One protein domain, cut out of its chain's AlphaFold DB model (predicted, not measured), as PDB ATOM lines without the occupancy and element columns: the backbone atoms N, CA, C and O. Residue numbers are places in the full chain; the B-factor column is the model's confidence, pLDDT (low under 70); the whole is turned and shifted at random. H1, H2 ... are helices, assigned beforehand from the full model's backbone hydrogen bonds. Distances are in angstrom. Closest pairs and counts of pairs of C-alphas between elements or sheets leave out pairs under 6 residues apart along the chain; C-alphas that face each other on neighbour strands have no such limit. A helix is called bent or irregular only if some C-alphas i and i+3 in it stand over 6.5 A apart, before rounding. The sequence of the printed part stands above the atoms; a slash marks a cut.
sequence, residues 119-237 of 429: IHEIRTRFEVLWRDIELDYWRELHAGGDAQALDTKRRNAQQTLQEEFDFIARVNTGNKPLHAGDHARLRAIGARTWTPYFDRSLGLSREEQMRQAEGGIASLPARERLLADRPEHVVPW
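What this domain is: This is residues 119 to 237 of the 429 residues of the protein "HD domain-containing protein" of Pigmentiphaga aceris (UniProt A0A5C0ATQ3). A long helical hairpin, H1 and H2 side by side, makes the larger part of the length; past its open end, where H1 begins and H2 ends, a loose lobe of long unnamed stretches and the short helix H4 reaches out and makes the rest. The short helix H3 sits slantwise near the later part of H2, and the loop before it, residues 173 to 181, of which 180 to 181 belong to H3, sticks out. The two long unnamed stretches, residues 191 to 205 and 216 to 237, run to and from H4 and are tied together by one short antiparallel pairing. The printed part has 119 residues with four named helices, H1, H2, H3 and H4 in chain order, and no named strand; the class is all helix. It is loose, with a radius of gyration of the C-alphas of 17.5 A, and flat, spanning 56 by 39 by 20 A.

Where its parts are: The longest helix is H2, residues 147 to 172, 37.3 A from first to last C-alpha, beginning at C-alpha 147 at (-18.840, 24.107, 54.507). H1, residues 119 to 142, measures 34.8 A and begins at C-alpha 119 at (-35.848, 30.913, 25.491). H3, residues 180 to 190, measures 16.3 A; it is neither bent nor irregular, but only just: C-alphas 180 and 183 are 6.2 A apart. H4, residues 206 to 215, measures 15.0 A and ends at C-alpha 215 at (-49.961, 13.315, 26.362).

How they stand to each other: H2 and H1 form a helical hairpin. They touch, with the C-alphas of Tyr 137 and Leu 150 the closest at 6.2 A, at a shallow tilt of 6 degrees, opposite ways. H2 and H3 are close but not clearly touching; their closest C-alphas, those of Glu 164 and Ile 189, are 6.8 A apart. Their lines stand at a steep tilt of 55 degrees, opposite ways. H1 and H3 are apart, and H4 is apart from H1, H2 and H3. Residues 193 to 194 pair with residues 224 to 225, antiparallel. In H1 and H2 every O i to N i+4 pair is within hydrogen-bond range; in H3 6 of 7 are, and in H4 4 of 6.

The domain as a whole: The two C-alphas farthest apart, those of Gly 144 and Trp 237, are 57.4 A apart. The printed part has no cut. The link from H1 to H2 is tight, that from H2 to H3 short, and that from H3 to H4 long, with 15 residues. Without residues 173 to 181, which stand free, the body spans 56 by 32 by 20 A. The mean pLDDT of the printed part is 91.9; residues 213 to 218, of which 213 to 215 belong to H4, are under 70.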
ATOM      1  N   ILE A 119     -37.067  30.943  24.675       95.56
ATOM      2  CA  ILE A 119     -35.848  30.913  25.491       95.56
ATOM      3  C   ILE A 119     -36.081  31.440  26.914       95.56
ATOM      4  O   ILE A 119     -35.378  31.027  27.835       95.56
ATOM      5  N   HIS A 120     -37.062  32.321  27.123       95.12
ATOM      6  CA  HIS A 120     -37.392  32.842  28.451       95.12
ATOM      7  C   HIS A 120     -37.980  31.766  29.377       95.12
ATOM      8  O   HIS A 120     -37.667  31.748  30.569       95.12
ATOM      9  N   GLU A 121     -38.749  30.819  28.835       93.75
ATOM     10  CA  GLU A 121     -39.243  29.661  29.589       93.75
ATOM     11  C   GLU A 121     -38.081  28.758  30.013       93.75
ATOM     12  O   GLU A 121     -37.973  28.379  31.179       93.75
ATOM     13  N   ILE A 122     -37.157  28.481  29.087       96.25
ATOM     14  CA  ILE A 122     -35.946  27.701  29.375       96.25
ATOM     15  C   ILE A 122     -35.094  28.419  30.423       96.25
ATOM     16  O   ILE A 122     -34.694  27.798  31.404       96.25
ATOM     17  N   ARG A 123     -34.863  29.730  30.267       97.25
ATOM     18  CA  ARG A 123     -34.121  30.550  31.237       97.25
ATOM     19  C   ARG A 123     -34.730  30.426  32.627       97.25
ATOM     20  O   ARG A 123     -34.003  30.171  33.575       97.25
ATOM     21  N   THR A 124     -36.053  30.517  32.738       96.50
ATOM     22  CA  THR A 124     -36.751  30.370  34.023       96.50
ATOM     23  C   THR A 124     -36.458  29.015  34.674       96.50
ATOM     24  O   THR A 124     -36.196  28.958  35.871       96.50
ATOM     25  N   ARG A 125     -36.411  27.920  33.904       96.94
ATOM     26  CA  ARG A 125     -36.039  26.596  34.440       96.94
ATOM     27  C   ARG A 125     -34.573  26.538  34.893       96.94
ATOM     28  O   ARG A 125     -34.285  25.898  35.899       96.94
ATOM     29  N   PHE A 126     -33.658  27.227  34.207       98.06
ATOM     30  CA  PHE A 126     -32.269  27.382  34.667       98.06
ATOM     31  C   PHE A 126     -32.178  28.164  35.986       98.06
ATOM     32  O   PHE A 126     -31.438  27.749  36.876       98.06
ATOM     33  N   GLU A 127     -32.963  29.232  36.152       97.69
ATOM     34  CA  GLU A 127     -33.046  29.982  37.416       97.69
ATOM     35  C   GLU A 127     -33.587  29.105  38.559       97.69
ATOM     36  O   GLU A 127     -33.083  29.154  39.681       97.69
ATOM     37  N   VAL A 128     -34.575  28.243  38.281       97.00
ATOM     38  CA  VAL A 128     -35.076  27.259  39.259       97.00
ATOM     39  C   VAL A 128     -33.971  26.279  39.659       97.00
ATOM     40  O   VAL A 128     -33.729  26.107  40.850       97.00
ATOM     41  N   LEU A 129     -33.236  25.707  38.700       97.56
ATOM     42  CA  LEU A 129     -32.111  24.810  39.000       97.56
ATOM     43  C   LEU A 129     -31.007  25.504  39.807       97.56
ATOM     44  O   LEU A 129     -30.410  24.899  40.698       97.56
ATOM     45  N   TRP A 130     -30.743  26.780  39.529       98.00
ATOM     46  CA  TRP A 130     -29.812  27.581  40.317       98.00
ATOM     47  C   TRP A 130     -30.272  27.713  41.775       98.00
ATOM     48  O   TRP A 130     -29.466  27.612  42.704       98.00
ATOM     49  N   ARG A 131     -31.573  27.936  41.997       97.69
ATOM     50  CA  ARG A 131     -32.169  27.975  43.340       97.69
ATOM     51  C   ARG A 131     -32.151  26.612  44.022       97.69
ATOM     52  O   ARG A 131     -31.827  26.573  45.204       97.69
ATOM     53  N   ASP A 132     -32.403  25.522  43.306       96.94
ATOM     54  CA  ASP A 132     -32.313  24.167  43.859       96.94
ATOM     55  C   ASP A 132     -30.890  23.859  44.355       96.94
ATOM     56  O   ASP A 132     -30.726  23.374  45.471       96.94
ATOM     57  N   ILE A 133     -29.854  24.254  43.603       97.69
ATOM     58  CA  ILE A 133     -28.448  24.118  44.028       97.69
ATOM     59  C   ILE A 133     -28.161  24.899  45.322       97.69
ATOM     60  O   ILE A 133     -27.460  24.401  46.204       97.69
ATOM     61  N   GLU A 134     -28.692  26.118  45.457       97.62
ATOM     62  CA  GLU A 134     -28.569  26.899  46.698       97.62
ATOM     63  C   GLU A 134     -29.292  26.223  47.869       97.62
ATOM     64  O   GLU A 134     -28.749  26.147  48.971       97.62
ATOM     65  N   LEU A 135     -30.504  25.714  47.644       97.12
ATOM     66  CA  LEU A 135     -31.278  25.021  48.674       97.12
ATOM     67  C   LEU A 135     -30.571  23.750  49.147       97.12
ATOM     68  O   LEU A 135     -30.509  23.506  50.353       97.12
ATOM     69  N   ASP A 136     -30.015  22.966  48.228       96.88
ATOM     70  CA  ASP A 136     -29.278  21.746  48.553       96.88
ATOM     71  C   ASP A 136     -28.003  22.054  49.343       96.88
ATOM     72  O   ASP A 136     -27.736  21.392  50.346       96.88
ATOM     73  N   TYR A 137     -27.278  23.124  48.990       97.88
ATOM     74  CA  TYR A 137     -26.147  23.612  49.784       97.88
ATOM     75  C   TYR A 137     -26.547  23.907  51.238       97.88
ATOM     76  O   TYR A 137     -25.916  23.397  52.166       97.88
ATOM     77  N   TRP A 138     -27.611  24.687  51.458       97.75
ATOM     78  CA  TRP A 138     -28.048  25.038  52.814       97.75
ATOM     79  C   TRP A 138     -28.588  23.833  53.595       97.75
ATOM     80  O   TRP A 138     -28.353  23.738  54.801       97.75
ATOM     81  N   ARG A 139     -29.270  22.891  52.929       97.88
ATOM     82  CA  ARG A 139     -29.743  21.636  53.540       97.88
ATOM     83  C   ARG A 139     -28.583  20.743  53.974       97.88
ATOM     84  O   ARG A 139     -28.583  20.275  55.110       97.88
ATOM     85  N   GLU A 140     -27.599  20.528  53.101       97.38
ATOM     86  CA  GLU A 140     -26.413  19.714  53.399       97.38
ATOM     87  C   GLU A 140     -25.553  20.361  54.500       97.38
ATOM     88  O   GLU A 140     -25.071  19.667  55.396       97.38
ATOM     89  N   LEU A 141     -25.421  21.693  54.493       97.25
ATOM     90  CA  LEU A 141     -24.709  22.429  55.540       97.25
ATOM     91  C   LEU A 141     -25.416  22.303  56.897       97.25
ATOM     92  O   LEU A 141     -24.772  22.038  57.911       97.25
ATOM     93  N   HIS A 142     -26.745  22.451  56.925       97.12
ATOM     94  CA  HIS A 142     -27.532  22.273  58.147       97.12
ATOM     95  C   HIS A 142     -27.453  20.839  58.694       97.12
ATOM     96  O   HIS A 142     -27.432  20.647  59.907       97.12
ATOM     97  N   ALA A 143     -27.342  19.841  57.812       97.31
ATOM     98  CA  ALA A 143     -27.137  18.440  58.174       97.31
ATOM     99  C   ALA A 143     -25.720  18.130  58.714       97.31
ATOM    100  O   ALA A 143     -25.427  16.974  59.019       97.31
ATOM    101  N   GLY A 144     -24.850  19.138  58.854       96.31
ATOM    102  CA  GLY A 144     -23.501  19.000  59.407       96.31
ATOM    103  C   GLY A 144     -22.414  18.700  58.373       96.31
ATOM    104  O   GLY A 144     -21.344  18.225  58.747       96.31
ATOM    105  N   GLY A 145     -22.671  18.941  57.082       96.25
ATOM    106  CA  GLY A 145     -21.665  18.789  56.031       96.25
ATOM    107  C   GLY A 145     -20.537  19.830  56.105       96.25
ATOM    108  O   GLY A 145     -20.681  20.895  56.706       96.25
ATOM    109  N   ASP A 146     -19.400  19.525  55.473       96.75
ATOM    110  CA  ASP A 146     -18.246  20.431  55.421       96.75
ATOM    111  C   ASP A 146     -18.529  21.664  54.549       96.75
ATOM    112  O   ASP A 146     -18.707  21.560  53.333       96.75
ATOM    113  N   ALA A 147     -18.516  22.847  55.166       96.00
ATOM    114  CA  ALA A 147     -18.840  24.107  54.507       96.00
ATOM    115  C   ALA A 147     -17.957  24.391  53.283       96.00
ATOM    116  O   ALA A 147     -18.458  24.875  52.267       96.00
ATOM    117  N   GLN A 148     -16.659  24.076  53.350       96.81
ATOM    118  CA  GLN A 148     -15.732  24.391  52.265       96.81
ATOM    119  C   GLN A 148     -15.943  23.477  51.050       96.81
ATOM    120  O   GLN A 148     -16.003  23.959  49.910       96.81
ATOM    121  N   ALA A 149     -16.097  22.169  51.274       97.12
ATOM    122  CA  ALA A 149     -16.421  21.224  50.211       97.12
ATOM    123  C   ALA A 149     -17.788  21.525  49.571       97.12
ATOM    124  O   ALA A 149     -17.906  21.527  48.342       97.12
ATOM    125  N   LEU A 150     -18.807  21.828  50.383       97.94
ATOM    126  CA  LEU A 150     -20.157  22.137  49.907       97.94
ATOM    127  C   LEU A 150     -20.210  23.430  49.088       97.94
ATOM    128  O   LEU A 150     -20.849  23.462  48.036       97.94
ATOM    129  N   ASP A 151     -19.506  24.479  49.514       97.50
ATOM    130  CA  ASP A 151     -19.450  25.736  48.764       97.50
ATOM    131  C   ASP A 151     -18.714  25.557  47.426       97.50
ATOM    132  O   ASP A 151     -19.151  26.064  46.393       97.50
ATOM    133  N   THR A 152     -17.651  24.746  47.404       97.94
ATOM    134  CA  THR A 152     -16.950  24.392  46.158       97.94
ATOM    135  C   THR A 152     -17.873  23.628  45.200       97.94
ATOM    136  O   THR A 152     -17.970  23.978  44.023       97.94
ATOM    137  N   LYS A 153     -18.609  22.623  45.701       97.88
ATOM    138  CA  LYS A 153     -19.611  21.862  44.930       97.88
ATOM    139  C   LYS A 153     -20.684  22.786  44.343       97.88
ATOM    140  O   LYS A 153     -20.974  22.696  43.150       97.88
ATOM    141  N   ARG A 154     -21.229  23.697  45.159       98.00
ATOM    142  CA  ARG A 154     -22.237  24.696  44.769       98.00
ATOM    143  C   ARG A 154     -21.744  25.589  43.630       98.00
ATOM    144  O   ARG A 154     -22.397  25.660  42.590       98.00
ATOM    145  N   ARG A 155     -20.575  26.216  43.800       98.06
ATOM    146  CA  ARG A 155     -19.985  27.125  42.800       98.06
ATOM    147  C   ARG A 155     -19.706  26.417  41.476       98.06
ATOM    148  O   ARG A 155     -20.045  26.951  40.426       98.06
ATOM    149  N   ASN A 156     -19.161  25.200  41.518       98.31
ATOM    150  CA  ASN A 156     -18.895  24.412  40.310       98.31
ATOM    151  C   ASN A 156     -20.190  24.063  39.556       98.31
ATOM    152  O   ASN A 156     -20.250  24.165  38.329       98.31
ATOM    153  N   ALA A 157     -21.247  23.675  40.279       97.56
ATOM    154  CA  ALA A 157     -22.542  23.366  39.680       97.56
ATOM    155  C   ALA A 157     -23.200  24.610  39.052       97.56
ATOM    156  O   ALA A 157     -23.730  24.532  37.944       97.56
ATOM    157  N   GLN A 158     -23.110  25.758  39.726       98.19
ATOM    158  CA  GLN A 158     -23.587  27.052  39.235       98.19
ATOM    159  C   GLN A 158     -22.847  27.521  37.984       98.19
ATOM    160  O   GLN A 158     -23.480  27.901  37.000       98.19
ATOM    161  N   GLN A 159     -21.517  27.430  37.987       98.19
ATOM    162  CA  GLN A 159     -20.710  27.741  36.811       98.19
ATOM    163  C   GLN A 159     -21.099  26.848  35.626       98.19
ATOM    164  O   GLN A 159     -21.302  27.344  34.520       98.19
ATOM    165  N   THR A 160     -21.289  25.547  35.868       98.00
ATOM    166  CA  THR A 160     -21.727  24.613  34.823       98.00
ATOM    167  C   THR A 160     -23.084  25.022  34.237       98.00
ATOM    168  O   THR A 160     -23.245  25.012  33.020       98.00
ATOM    169  N   LEU A 161     -24.059  25.416  35.070       97.56
ATOM    170  CA  LEU A 161     -25.363  25.885  34.582       97.56
ATOM    171  C   LEU A 161     -25.241  27.134  33.704       97.56
ATOM    172  O   LEU A 161     -25.915  27.213  32.677       97.56
ATOM    173  N   GLN A 162     -24.383  28.085  34.079       98.12
ATOM    174  CA  GLN A 162     -24.148  29.289  33.283       98.12
ATOM    175  C   GLN A 162     -23.570  28.932  31.907       98.12
ATOM    176  O   GLN A 162     -24.102  29.351  30.882       98.12
ATOM    177  N   GLU A 163     -22.537  28.087  31.871       98.19
ATOM    178  CA  GLU A 163     -21.896  27.640  30.627       98.19
ATOM    179  C   GLU A 163     -22.852  26.851  29.714       98.19
ATOM    180  O   GLU A 163     -22.770  26.915  28.482       98.19
ATOM    181  N   GLU A 164     -23.763  26.076  30.300       97.94
ATOM    182  CA  GLU A 164     -24.806  25.350  29.577       97.94
ATOM    183  C   GLU A 164     -25.885  26.285  29.019       97.94
ATOM    184  O   GLU A 164     -26.282  26.130  27.858       97.94
ATOM    185  N   PHE A 165     -26.336  27.271  29.799       98.31
ATOM    186  CA  PHE A 165     -27.308  28.255  29.331       98.31
ATOM    187  C   PHE A 165     -26.728  29.139  28.224       98.31
ATOM    188  O   PHE A 165     -27.378  29.324  27.195       98.31
ATOM    189  N   ASP A 166     -25.489  29.612  28.374       97.69
ATOM    190  CA  ASP A 166     -24.791  30.404  27.356       97.69
ATOM    191  C   ASP A 166     -24.690  29.633  26.032       97.69
ATOM    192  O   ASP A 166     -24.896  30.180  24.941       97.69
ATOM    193  N   PHE A 167     -24.441  28.323  26.115       97.06
ATOM    194  CA  PHE A 167     -24.465  27.448  24.953       97.06
ATOM    195  C   PHE A 167     -25.852  27.380  24.298       97.06
ATOM    196  O   PHE A 167     -25.933  27.538  23.077       97.06
ATOM    197  N   ILE A 168     -26.930  27.187  25.070       97.06
ATOM    198  CA  ILE A 168     -28.307  27.180  24.544       97.06
ATOM    199  C   ILE A 168     -28.651  28.527  23.903       97.06
ATOM    200  O   ILE A 168     -29.175  28.556  22.789       97.06
ATOM    201  N   ALA A 169     -28.329  29.638  24.565       96.31
ATOM    202  CA  ALA A 169     -28.601  30.982  24.072       96.31
ATOM    203  C   ALA A 169     -27.901  31.240  22.735       96.31
ATOM    204  O   ALA A 169     -28.537  31.690  21.780       96.31
ATOM    205  N   ARG A 170     -26.625  30.855  22.620       94.69
ATOM    206  CA  ARG A 170     -25.882  30.907  21.357       94.69
ATOM    207  C   ARG A 170     -26.551  30.059  20.277       94.69
ATOM    208  O   ARG A 170     -26.734  30.546  19.162       94.69
ATOM    209  N   VAL A 171     -26.911  28.810  20.583       94.81
ATOM    210  CA  VAL A 171     -27.576  27.903  19.632       94.81
ATOM    211  C   VAL A 171     -28.900  28.489  19.138       94.81
ATOM    212  O   VAL A 171     -29.180  28.413  17.942       94.81
ATOM    213  N   ASN A 172     -29.679  29.110  20.026       95.12
ATOM    214  CA  ASN A 172     -30.978  29.692  19.697       95.12
ATOM    215  C   ASN A 172     -30.893  30.787  18.621       95.12
ATOM    216  O   ASN A 172     -31.810  30.917  17.821       95.12
ATOM    217  N   THR A 173     -29.790  31.537  18.542       90.56
ATOM    218  CA  THR A 173     -29.633  32.596  17.524       90.56
ATOM    219  C   THR A 173     -29.610  32.079  16.083       90.56
ATOM    220  O   THR A 173     -29.857  32.843  15.165       90.56
ATOM    221  N   GLY A 174     -29.269  30.805  15.842       85.69
ATOM    222  CA  GLY A 174     -29.228  30.239  14.484       85.69
ATOM    223  C   GLY A 174     -28.164  30.824  13.540       85.69
ATOM    224  O   GLY A 174     -28.078  30.397  12.389       85.69
ATOM    225  N   ASN A 175     -27.319  31.746  14.017       82.31
ATOM    226  CA  ASN A 175     -26.318  32.454  13.208       82.31
ATOM    227  C   ASN A 175     -25.160  31.565  12.740       82.31
ATOM    228  O   ASN A 175     -24.530  31.842  11.721       82.31
ATOM    229  N   LYS A 176     -24.854  30.501  13.491       83.06
ATOM    230  CA  LYS A 176     -23.819  29.521  13.146       83.06
ATOM    231  C   LYS A 176     -24.454  28.141  12.984       83.06
ATOM    232  O   LYS A 176     -25.337  27.799  13.776       83.06
ATOM    233  N   PRO A 177     -24.015  27.348  11.990       86.00
ATOM    234  CA  PRO A 177     -24.487  25.981  11.842       86.00
ATOM    235  C   PRO A 177     -24.104  25.147  13.066       86.00
ATOM    236  O   PRO A 177     -23.082  25.402  13.706       86.00
ATOM    237  N   LEU A 178     -24.917  24.137  13.369       88.25
ATOM    238  CA  LEU A 178     -24.577  23.157  14.396       88.25
ATOM    239  C   LEU A 178     -23.560  22.142  13.875       88.25
ATOM    240  O   LEU A 178     -23.611  21.720  12.718       88.25
ATOM    241  N   HIS A 179     -22.661  21.716  14.756       88.81
ATOM    242  CA  HIS A 179     -21.709  20.640  14.505       88.81
ATOM    243  C   HIS A 179     -22.153  19.333  15.178       88.81
ATOM    244  O   HIS A 179     -22.993  19.327  16.079       88.81
ATOM    245  N   ALA A 180     -21.560  18.204  14.776       77.75
ATOM    246  CA  ALA A 180     -21.946  16.871  15.256       77.75
ATOM    247  C   ALA A 180     -21.954  16.735  16.799       77.75
ATOM    248  O   ALA A 180     -22.800  16.030  17.351       77.75
ATOM    249  N   GLY A 181     -21.064  17.446  17.504       89.75
ATOM    250  CA  GLY A 181     -21.009  17.463  18.973       89.75
ATOM    251  C   GLY A 181     -22.097  18.309  19.648       89.75
ATOM    252  O   GLY A 181     -22.482  18.016  20.782       89.75
ATOM    253  N   ASP A 182     -22.647  19.313  18.960       93.50
ATOM    254  CA  ASP A 182     -23.622  20.236  19.550       93.50
ATOM    255  C   ASP A 182     -24.941  19.527  19.873       93.50
ATOM    256  O   ASP A 182     -25.528  19.757  20.927       93.50
ATOM    257  N   HIS A 183     -25.383  18.596  19.021       92.44
ATOM    258  CA  HIS A 183     -26.589  17.804  19.278       92.44
ATOM    259  C   HIS A 183     -26.458  16.901  20.504       92.44
ATOM    260  O   HIS A 183     -27.404  16.762  21.279       92.44
ATOM    261  N   ALA A 184     -25.293  16.273  20.679       94.25
ATOM    262  CA  ALA A 184     -25.031  15.454  21.855       94.25
ATOM    263  C   ALA A 184     -25.044  16.319  23.123       94.25
ATOM    264  O   ALA A 184     -25.672  15.940  24.110       94.25
ATOM    265  N   ARG A 185     -24.443  17.516  23.058       96.06
ATOM    266  CA  ARG A 185     -24.457  18.486  24.157       96.06
ATOM    267  C   ARG A 185     -25.870  18.984  24.477       96.06
ATOM    268  O   ARG A 185     -26.240  18.981  25.646       96.06
ATOM    269  N   LEU A 186     -26.684  19.331  23.476       96.50
ATOM    270  CA  LEU A 186     -28.090  19.720  23.671       96.50
ATOM    271  C   LEU A 186     -28.890  18.623  24.379       96.50
ATOM    272  O   LEU A 186     -29.606  18.909  25.335       96.50
ATOM    273  N   ARG A 187     -28.738  17.362  23.953       95.19
ATOM    274  CA  ARG A 187     -29.406  16.224  24.603       95.19
ATOM    275  C   ARG A 187     -28.925  16.010  26.036       95.19
ATOM    276  O   ARG A 187     -29.750  15.731  26.898       95.19
ATOM    277  N   ALA A 188     -27.625  16.150  26.293       96.50
ATOM    278  CA  ALA A 188     -27.062  16.011  27.634       96.50
ATOM    279  C   ALA A 188     -27.602  17.086  28.591       96.50
ATOM    280  O   ALA A 188     -28.063  16.754  29.681       96.50
ATOM    281  N   ILE A 189     -27.627  18.350  28.154       97.25
ATOM    282  CA  ILE A 189     -28.201  19.455  28.936       97.25
ATOM    283  C   ILE A 189     -29.705  19.238  29.132       97.25
ATOM    284  O   ILE A 189     -30.206  19.315  30.251       97.25
ATOM    285  N   GLY A 190     -30.426  18.897  28.061       96.50
ATOM    286  CA  GLY A 190     -31.867  18.658  28.101       96.50
ATOM    287  C   GLY A 190     -32.289  17.496  29.001       96.50
ATOM    288  O   GLY A 190     -33.390  17.523  29.543       96.50
ATOM    289  N   ALA A 191     -31.419  16.501  29.200       96.75
ATOM    290  CA  ALA A 191     -31.672  15.353  30.067       96.75
ATOM    291  C   ALA A 191     -31.606  15.677  31.569       96.75
ATOM    292  O   ALA A 191     -32.080  14.868  32.372       96.75
ATOM    293  N   ARG A 192     -31.059  16.840  31.963       95.56
ATOM    294  CA  ARG A 192     -31.190  17.333  33.343       95.56
ATOM    295  C   ARG A 192     -32.662  17.406  33.715       95.56
ATOM    296  O   ARG A 192     -33.509  17.626  32.856       95.56
ATOM    297  N   THR A 193     -32.964  17.232  34.995       95.56
ATOM    298  CA  THR A 193     -34.347  17.271  35.466       95.56
ATOM    299  C   THR A 193     -34.573  18.393  36.452       95.56
ATOM    300  O   THR A 193     -33.713  18.627  37.294       95.56
ATOM    301  N   TRP A 194     -35.760  18.978  36.413       94.50
ATOM    302  CA  TRP A 194     -36.274  19.908  37.414       94.50
ATOM    303  C   TRP A 194     -37.654  19.425  37.883       94.50
ATOM    304  O   TRP A 194     -38.224  18.503  37.292       94.50
ATOM    305  N   THR A 195     -38.170  20.003  38.969       93.81
ATOM    306  CA  THR A 195     -39.418  19.538  39.595       93.81
ATOM    307  C   THR A 195     -40.495  20.624  39.545       93.81
ATOM    308  O   THR A 195     -40.468  21.533  40.376       93.81
ATOM    309  N   PRO A 196     -41.453  20.564  38.602       91.56
ATOM    310  CA  PRO A 196     -42.662  21.375  38.663       91.56
ATOM    311  C   PRO A 196     -43.592  20.971  39.813       91.56
ATOM    312  O   PRO A 196     -43.757  19.793  40.136       91.56
ATOM    313  N   TYR A 197     -44.259  21.983  40.367       91.12
ATOM    314  CA  TYR A 197     -45.297  21.853  41.398       91.12
ATOM    315  C   TYR A 197     -46.673  22.342  40.932       91.12
ATOM    316  O   TYR A 197     -47.660  22.143  41.635       91.12
ATOM    317  N   PHE A 198     -46.744  22.989  39.768       89.25
ATOM    318  CA  PHE A 198     -47.963  23.590  39.238       89.25
ATOM    319  C   PHE A 198     -48.436  22.843  37.999       89.25
ATOM    320  O   PHE A 198     -47.624  22.457  37.155       89.25
ATOM    321  N   ASP A 199     -49.750  22.653  37.911       85.81
ATOM    322  CA  ASP A 199     -50.386  21.988  36.783       85.81
ATOM    323  C   ASP A 199     -50.370  22.892  35.551       85.81
ATOM    324  O   ASP A 199     -50.933  23.986  35.539       85.81
ATOM    325  N   ARG A 200     -49.694  22.404  34.511       84.38
ATOM    326  CA  ARG A 200     -49.520  23.085  33.230       84.38
ATOM    327  C   ARG A 200     -50.747  23.000  32.321       84.38
ATOM    328  O   ARG A 200     -50.724  23.630  31.268       84.38
ATOM    329  N   SER A 201     -51.759  22.199  32.669       82.69
ATOM    330  CA  SER A 201     -52.998  22.108  31.889       82.69
ATOM    331  C   SER A 201     -54.020  23.177  32.263       82.69
ATOM    332  O   SER A 201     -54.981  23.411  31.529       82.69
ATOM    333  N   LEU A 202     -53.835  23.835  33.408       87.50
ATOM    334  CA  LEU A 202     -54.723  24.894  33.868       87.50
ATOM    335  C   LEU A 202     -54.459  26.196  33.100       87.50
ATOM    336  O   LEU A 202     -53.316  26.588  32.891       87.50
ATOM    337  N   GLY A 203     -55.534  26.886  32.706       88.19
ATOM    338  CA  GLY A 203     -55.462  28.161  31.979       88.19
ATOM    339  C   GLY A 203     -55.261  28.043  30.463       88.19
ATOM    340  O   GLY A 203     -55.151  29.068  29.795       88.19
ATOM    341  N   LEU A 204     -55.247  26.824  29.919       89.25
ATOM    342  CA  LEU A 204     -55.119  26.568  28.483       89.25
ATOM    343  C   LEU A 204     -56.424  26.798  27.719       89.25
ATOM    344  O   LEU A 204     -57.515  26.557  28.245       89.25
ATOM    345  N   SER A 205     -56.305  27.186  26.448       89.06
ATOM    346  CA  SER A 205     -57.429  27.209  25.506       89.06
ATOM    347  C   SER A 205     -57.966  25.797  25.230       89.06
ATOM    348  O   SER A 205     -57.300  24.793  25.477       89.06
ATOM    349  N   ARG A 206     -59.180  25.699  24.670       87.31
ATOM    350  CA  ARG A 206     -59.810  24.407  24.339       87.31
ATOM    351  C   ARG A 206     -58.934  23.543  23.424       87.31
ATOM    352  O   ARG A 206     -58.848  22.337  23.621       87.31
ATOM    353  N   GLU A 207     -58.295  24.163  22.438       84.62
ATOM    354  CA  GLU A 207     -57.445  23.477  21.464       84.62
ATOM    355  C   GLU A 207     -56.156  22.941  22.111       84.62
ATOM    356  O   GLU A 207     -55.754  21.802  21.883       84.62
ATOM    357  N   GLU A 208     -55.538  23.731  22.993       85.38
ATOM    358  CA  GLU A 208     -54.361  23.309  23.761       85.38
ATOM    359  C   GLU A 208     -54.687  22.187  24.754       85.38
ATOM    360  O   GLU A 208     -53.900  21.251  24.900       85.38
ATOM    361  N   GLN A 209     -55.854  22.244  25.404       85.38
ATOM    362  CA  GLN A 209     -56.322  21.181  26.299       85.38
ATOM    363  C   GLN A 209     -56.513  19.858  25.552       85.38
ATOM    364  O   GLN A 209     -56.114  18.813  26.061       85.38
ATOM    365  N   MET A 210     -57.084  19.898  24.342       83.50
ATOM    366  CA  MET A 210     -57.243  18.709  23.498       83.50
ATOM    367  C   MET A 210     -55.888  18.073  23.170       83.50
ATOM    368  O   MET A 210     -55.725  16.873  23.373       83.50
ATOM    369  N   ARG A 211     -54.889  18.876  22.777       81.88
ATOM    370  CA  ARG A 211     -53.522  18.382  22.523       81.88
ATOM    371  C   ARG A 211     -52.847  17.804  23.767       81.88
ATOM    372  O   ARG A 211     -52.135  16.811  23.679       81.88
ATOM    373  N   GLN A 212     -53.041  18.417  24.934       78.38
ATOM    374  CA  GLN A 212     -52.457  17.902  26.175       78.38
ATOM    375  C   GLN A 212     -53.121  16.618  26.674       78.38
ATOM    376  O   GLN A 212     -52.437  15.782  27.266       78.38
ATOM    377  N   ALA A 213     -54.423  16.440  26.440       67.69
ATOM    378  CA  ALA A 213     -55.151  15.247  26.869       67.69
ATOM    379  C   ALA A 213     -54.562  13.957  26.268       67.69
ATOM    380  O   ALA A 213     -54.587  12.913  26.917       67.69
ATOM    381  N   GLU A 214     -53.964  14.042  25.078       64.69
ATOM    382  CA  GLU A 214     -53.284  12.928  24.407       64.69
ATOM    383  C   GLU A 214     -51.944  12.550  25.066       64.69
ATOM    384  O   GLU A 214     -51.524  11.394  25.005       64.69
ATOM    385  N   GLY A 215     -51.275  13.502  25.730       62.00
ATOM    386  CA  GLY A 215     -49.961  13.315  26.362       62.00
ATOM    387  C   GLY A 215     -49.998  12.816  27.812       62.00
ATOM    388  O   GLY A 215     -48.963  12.406  28.341       62.00
ATOM    389  N   GLY A 216     -51.174  12.832  28.446       64.69
ATOM    390  CA  GLY A 216     -51.369  12.469  29.851       64.69
ATOM    391  C   GLY A 216     -50.882  13.540  30.839       64.69
ATOM    392  O   GLY A 216     -49.876  14.218  30.631       64.69
ATOM    393  N   ILE A 217     -51.599  13.688  31.957       65.12
ATOM    394  CA  ILE A 217     -51.231  14.610  33.042       65.12
ATOM    395  C   ILE A 217     -50.460  13.817  34.102       65.12
ATOM    396  O   ILE A 217     -50.995  12.884  34.703       65.12
ATOM    397  N   ALA A 218     -49.191  14.165  34.326       69.69
ATOM    398  CA  ALA A 218     -48.386  13.545  35.375       69.69
ATOM    399  C   ALA A 218     -48.865  13.993  36.766       69.69
ATOM    400  O   ALA A 218     -49.184  15.162  36.976       69.69
ATOM    401  N   SER A 219     -48.864  13.080  37.741       79.75
ATOM    402  CA  SER A 219     -49.122  13.430  39.141       79.75
ATOM    403  C   SER A 219     -48.015  14.343  39.674       79.75
ATOM    404  O   SER A 219     -46.839  13.979  39.605       79.75
ATOM    405  N   LEU A 220     -48.382  15.499  40.225       86.69
ATOM    406  CA  LEU A 220     -47.437  16.476  40.769       86.69
ATOM    407  C   LEU A 220     -47.121  16.216  42.256       86.69
ATOM    408  O   LEU A 220     -48.005  15.772  42.992       86.69
ATOM    409  N   PRO A 221     -45.899  16.538  42.729       90.62
ATOM    410  CA  PRO A 221     -44.758  17.024  41.948       90.62
ATOM    411  C   PRO A 221     -44.127  15.910  41.098       90.62
ATOM    412  O   PRO A 221     -43.999  14.771  41.544       90.62
ATOM    413  N   ALA A 222     -43.698  16.246  39.881       87.12
ATOM    414  CA  ALA A 222     -43.101  15.297  38.939       87.12
ATOM    415  C   ALA A 222     -41.680  15.726  38.565       87.12
ATOM    416  O   ALA A 222     -41.406  16.916  38.471       87.12
ATOM    417  N   ARG A 223     -40.767  14.778  38.314       90.69
ATOM    418  CA  ARG A 223     -39.460  15.099  37.712       90.69
ATOM    419  C   ARG A 223     -39.618  15.203  36.202       90.69
ATOM    420  O   ARG A 223     -39.886  14.203  35.540       90.69
ATOM    421  N   GLU A 224     -39.393  16.392  35.662       91.62
ATOM    422  CA  GLU A 224     -39.443  16.655  34.228       91.62
ATOM    423  C   GLU A 224     -38.059  16.965  33.666       91.62
ATOM    424  O   GLU A 224     -37.180  17.438  34.382       91.62
ATOM    425  N   ARG A 225     -37.865  16.721  32.368       95.06
ATOM    426  CA  ARG A 225     -36.648  17.121  31.650       95.06
ATOM    427  C   ARG A 225     -36.562  18.644  31.525       95.06
ATOM    428  O   ARG A 225     -37.578  19.323  31.402       95.06
ATOM    429  N   LEU A 226     -35.339  19.168  31.536       96.38
ATOM    430  CA  LEU A 226     -35.045  20.594  31.412       96.38
ATOM    431  C   LEU A 226     -35.467  21.123  30.041       96.38
ATOM    432  O   LEU A 226     -36.084  22.185  29.963       96.38
ATOM    433  N   LEU A 227     -35.166  20.347  28.992       96.62
ATOM    434  CA  LEU A 227     -35.632  20.576  27.626       96.62
ATOM    435  C   LEU A 227     -36.486  19.396  27.164       96.62
ATOM    436  O   LEU A 227     -36.092  18.239  27.354       96.62
ATOM    437  N   ALA A 228     -37.627  19.671  26.535       90.62
ATOM    438  CA  ALA A 228     -38.568  18.633  26.139       90.62
ATOM    439  C   ALA A 228     -39.209  18.863  24.760       90.62
ATOM    440  O   ALA A 228     -39.717  19.938  24.434       90.62
ATOM    441  N   ASP A 229     -39.270  17.779  23.987       93.12
ATOM    442  CA  ASP A 229     -40.163  17.627  22.840       93.12
ATOM    443  C   ASP A 229     -41.358  16.801  23.319       93.12
ATOM    444  O   ASP A 229     -41.278  15.575  23.404       93.12
ATOM    445  N   ARG A 230     -42.423  17.475  23.758       89.44
ATOM    446  CA  ARG A 230     -43.614  16.824  24.305       89.44
ATOM    447  C   ARG A 230     -44.646  16.569  23.200       89.44
ATOM    448  O   ARG A 230     -44.625  17.309  22.215       89.44
ATOM    449  N   PRO A 231     -45.555  15.590  23.355       88.25
ATOM    450  CA  PRO A 231     -46.611  15.335  22.373       88.25
ATOM    451  C   PRO A 231     -47.420  16.592  22.034       88.25
ATOM    452  O   PRO A 231     -47.619  16.890  20.864       88.25
ATOM    453  N   GLU A 232     -47.761  17.410  23.035       87.94
ATOM    454  CA  GLU A 232     -48.532  18.643  22.837       87.94
ATOM    455  C   GLU A 232     -47.798  19.736  22.039       87.94
ATOM    456  O   GLU A 232     -48.411  20.715  21.616       87.94
ATOM    457  N   HIS A 233     -46.483  19.598  21.832       91.19
ATOM    458  CA  HIS A 233     -45.715  20.504  20.980       91.19
ATOM    459  C   HIS A 233     -45.883  20.194  19.488       91.19
ATOM    460  O   HIS A 233     -45.440  20.986  18.656       91.19
ATOM    461  N   VAL A 234     -46.459  19.048  19.137       92.44
ATOM    462  CA  VAL A 234     -46.645  18.615  17.756       92.44
ATOM    463  C   VAL A 234     -48.082  18.915  17.345       92.44
ATOM    464  O   VAL A 234     -49.023  18.463  17.991       92.44
ATOM    465  N   VAL A 235     -48.256  19.691  16.276       91.56
ATOM    466  CA  VAL A 235     -49.579  20.036  15.744       91.56
ATOM    467  C   VAL A 235     -49.809  19.223  14.470       91.56
ATOM    468  O   VAL A 235     -49.090  19.443  13.490       91.56
ATOM    469  N   PRO A 236     -50.758  18.269  14.456       92.31
ATOM    470  CA  PRO A 236     -51.043  17.474  13.269       92.31
ATOM    471  C   PRO A 236     -51.703  18.326  12.179       92.31
ATOM    472  O   PRO A 236     -52.255  19.392  12.443       92.31
ATOM    473  N   TRP A 237     -51.655  17.837  10.943       92.69
ATOM    474  CA  TRP A 237     -52.505  18.369   9.884       92.69
ATOM    475  C   TRP A 237     -53.969  17.999  10.150       92.69
ATOM    476  O   TRP A 237     -54.254  16.868  10.538       92.69
TER     477      TRP A 237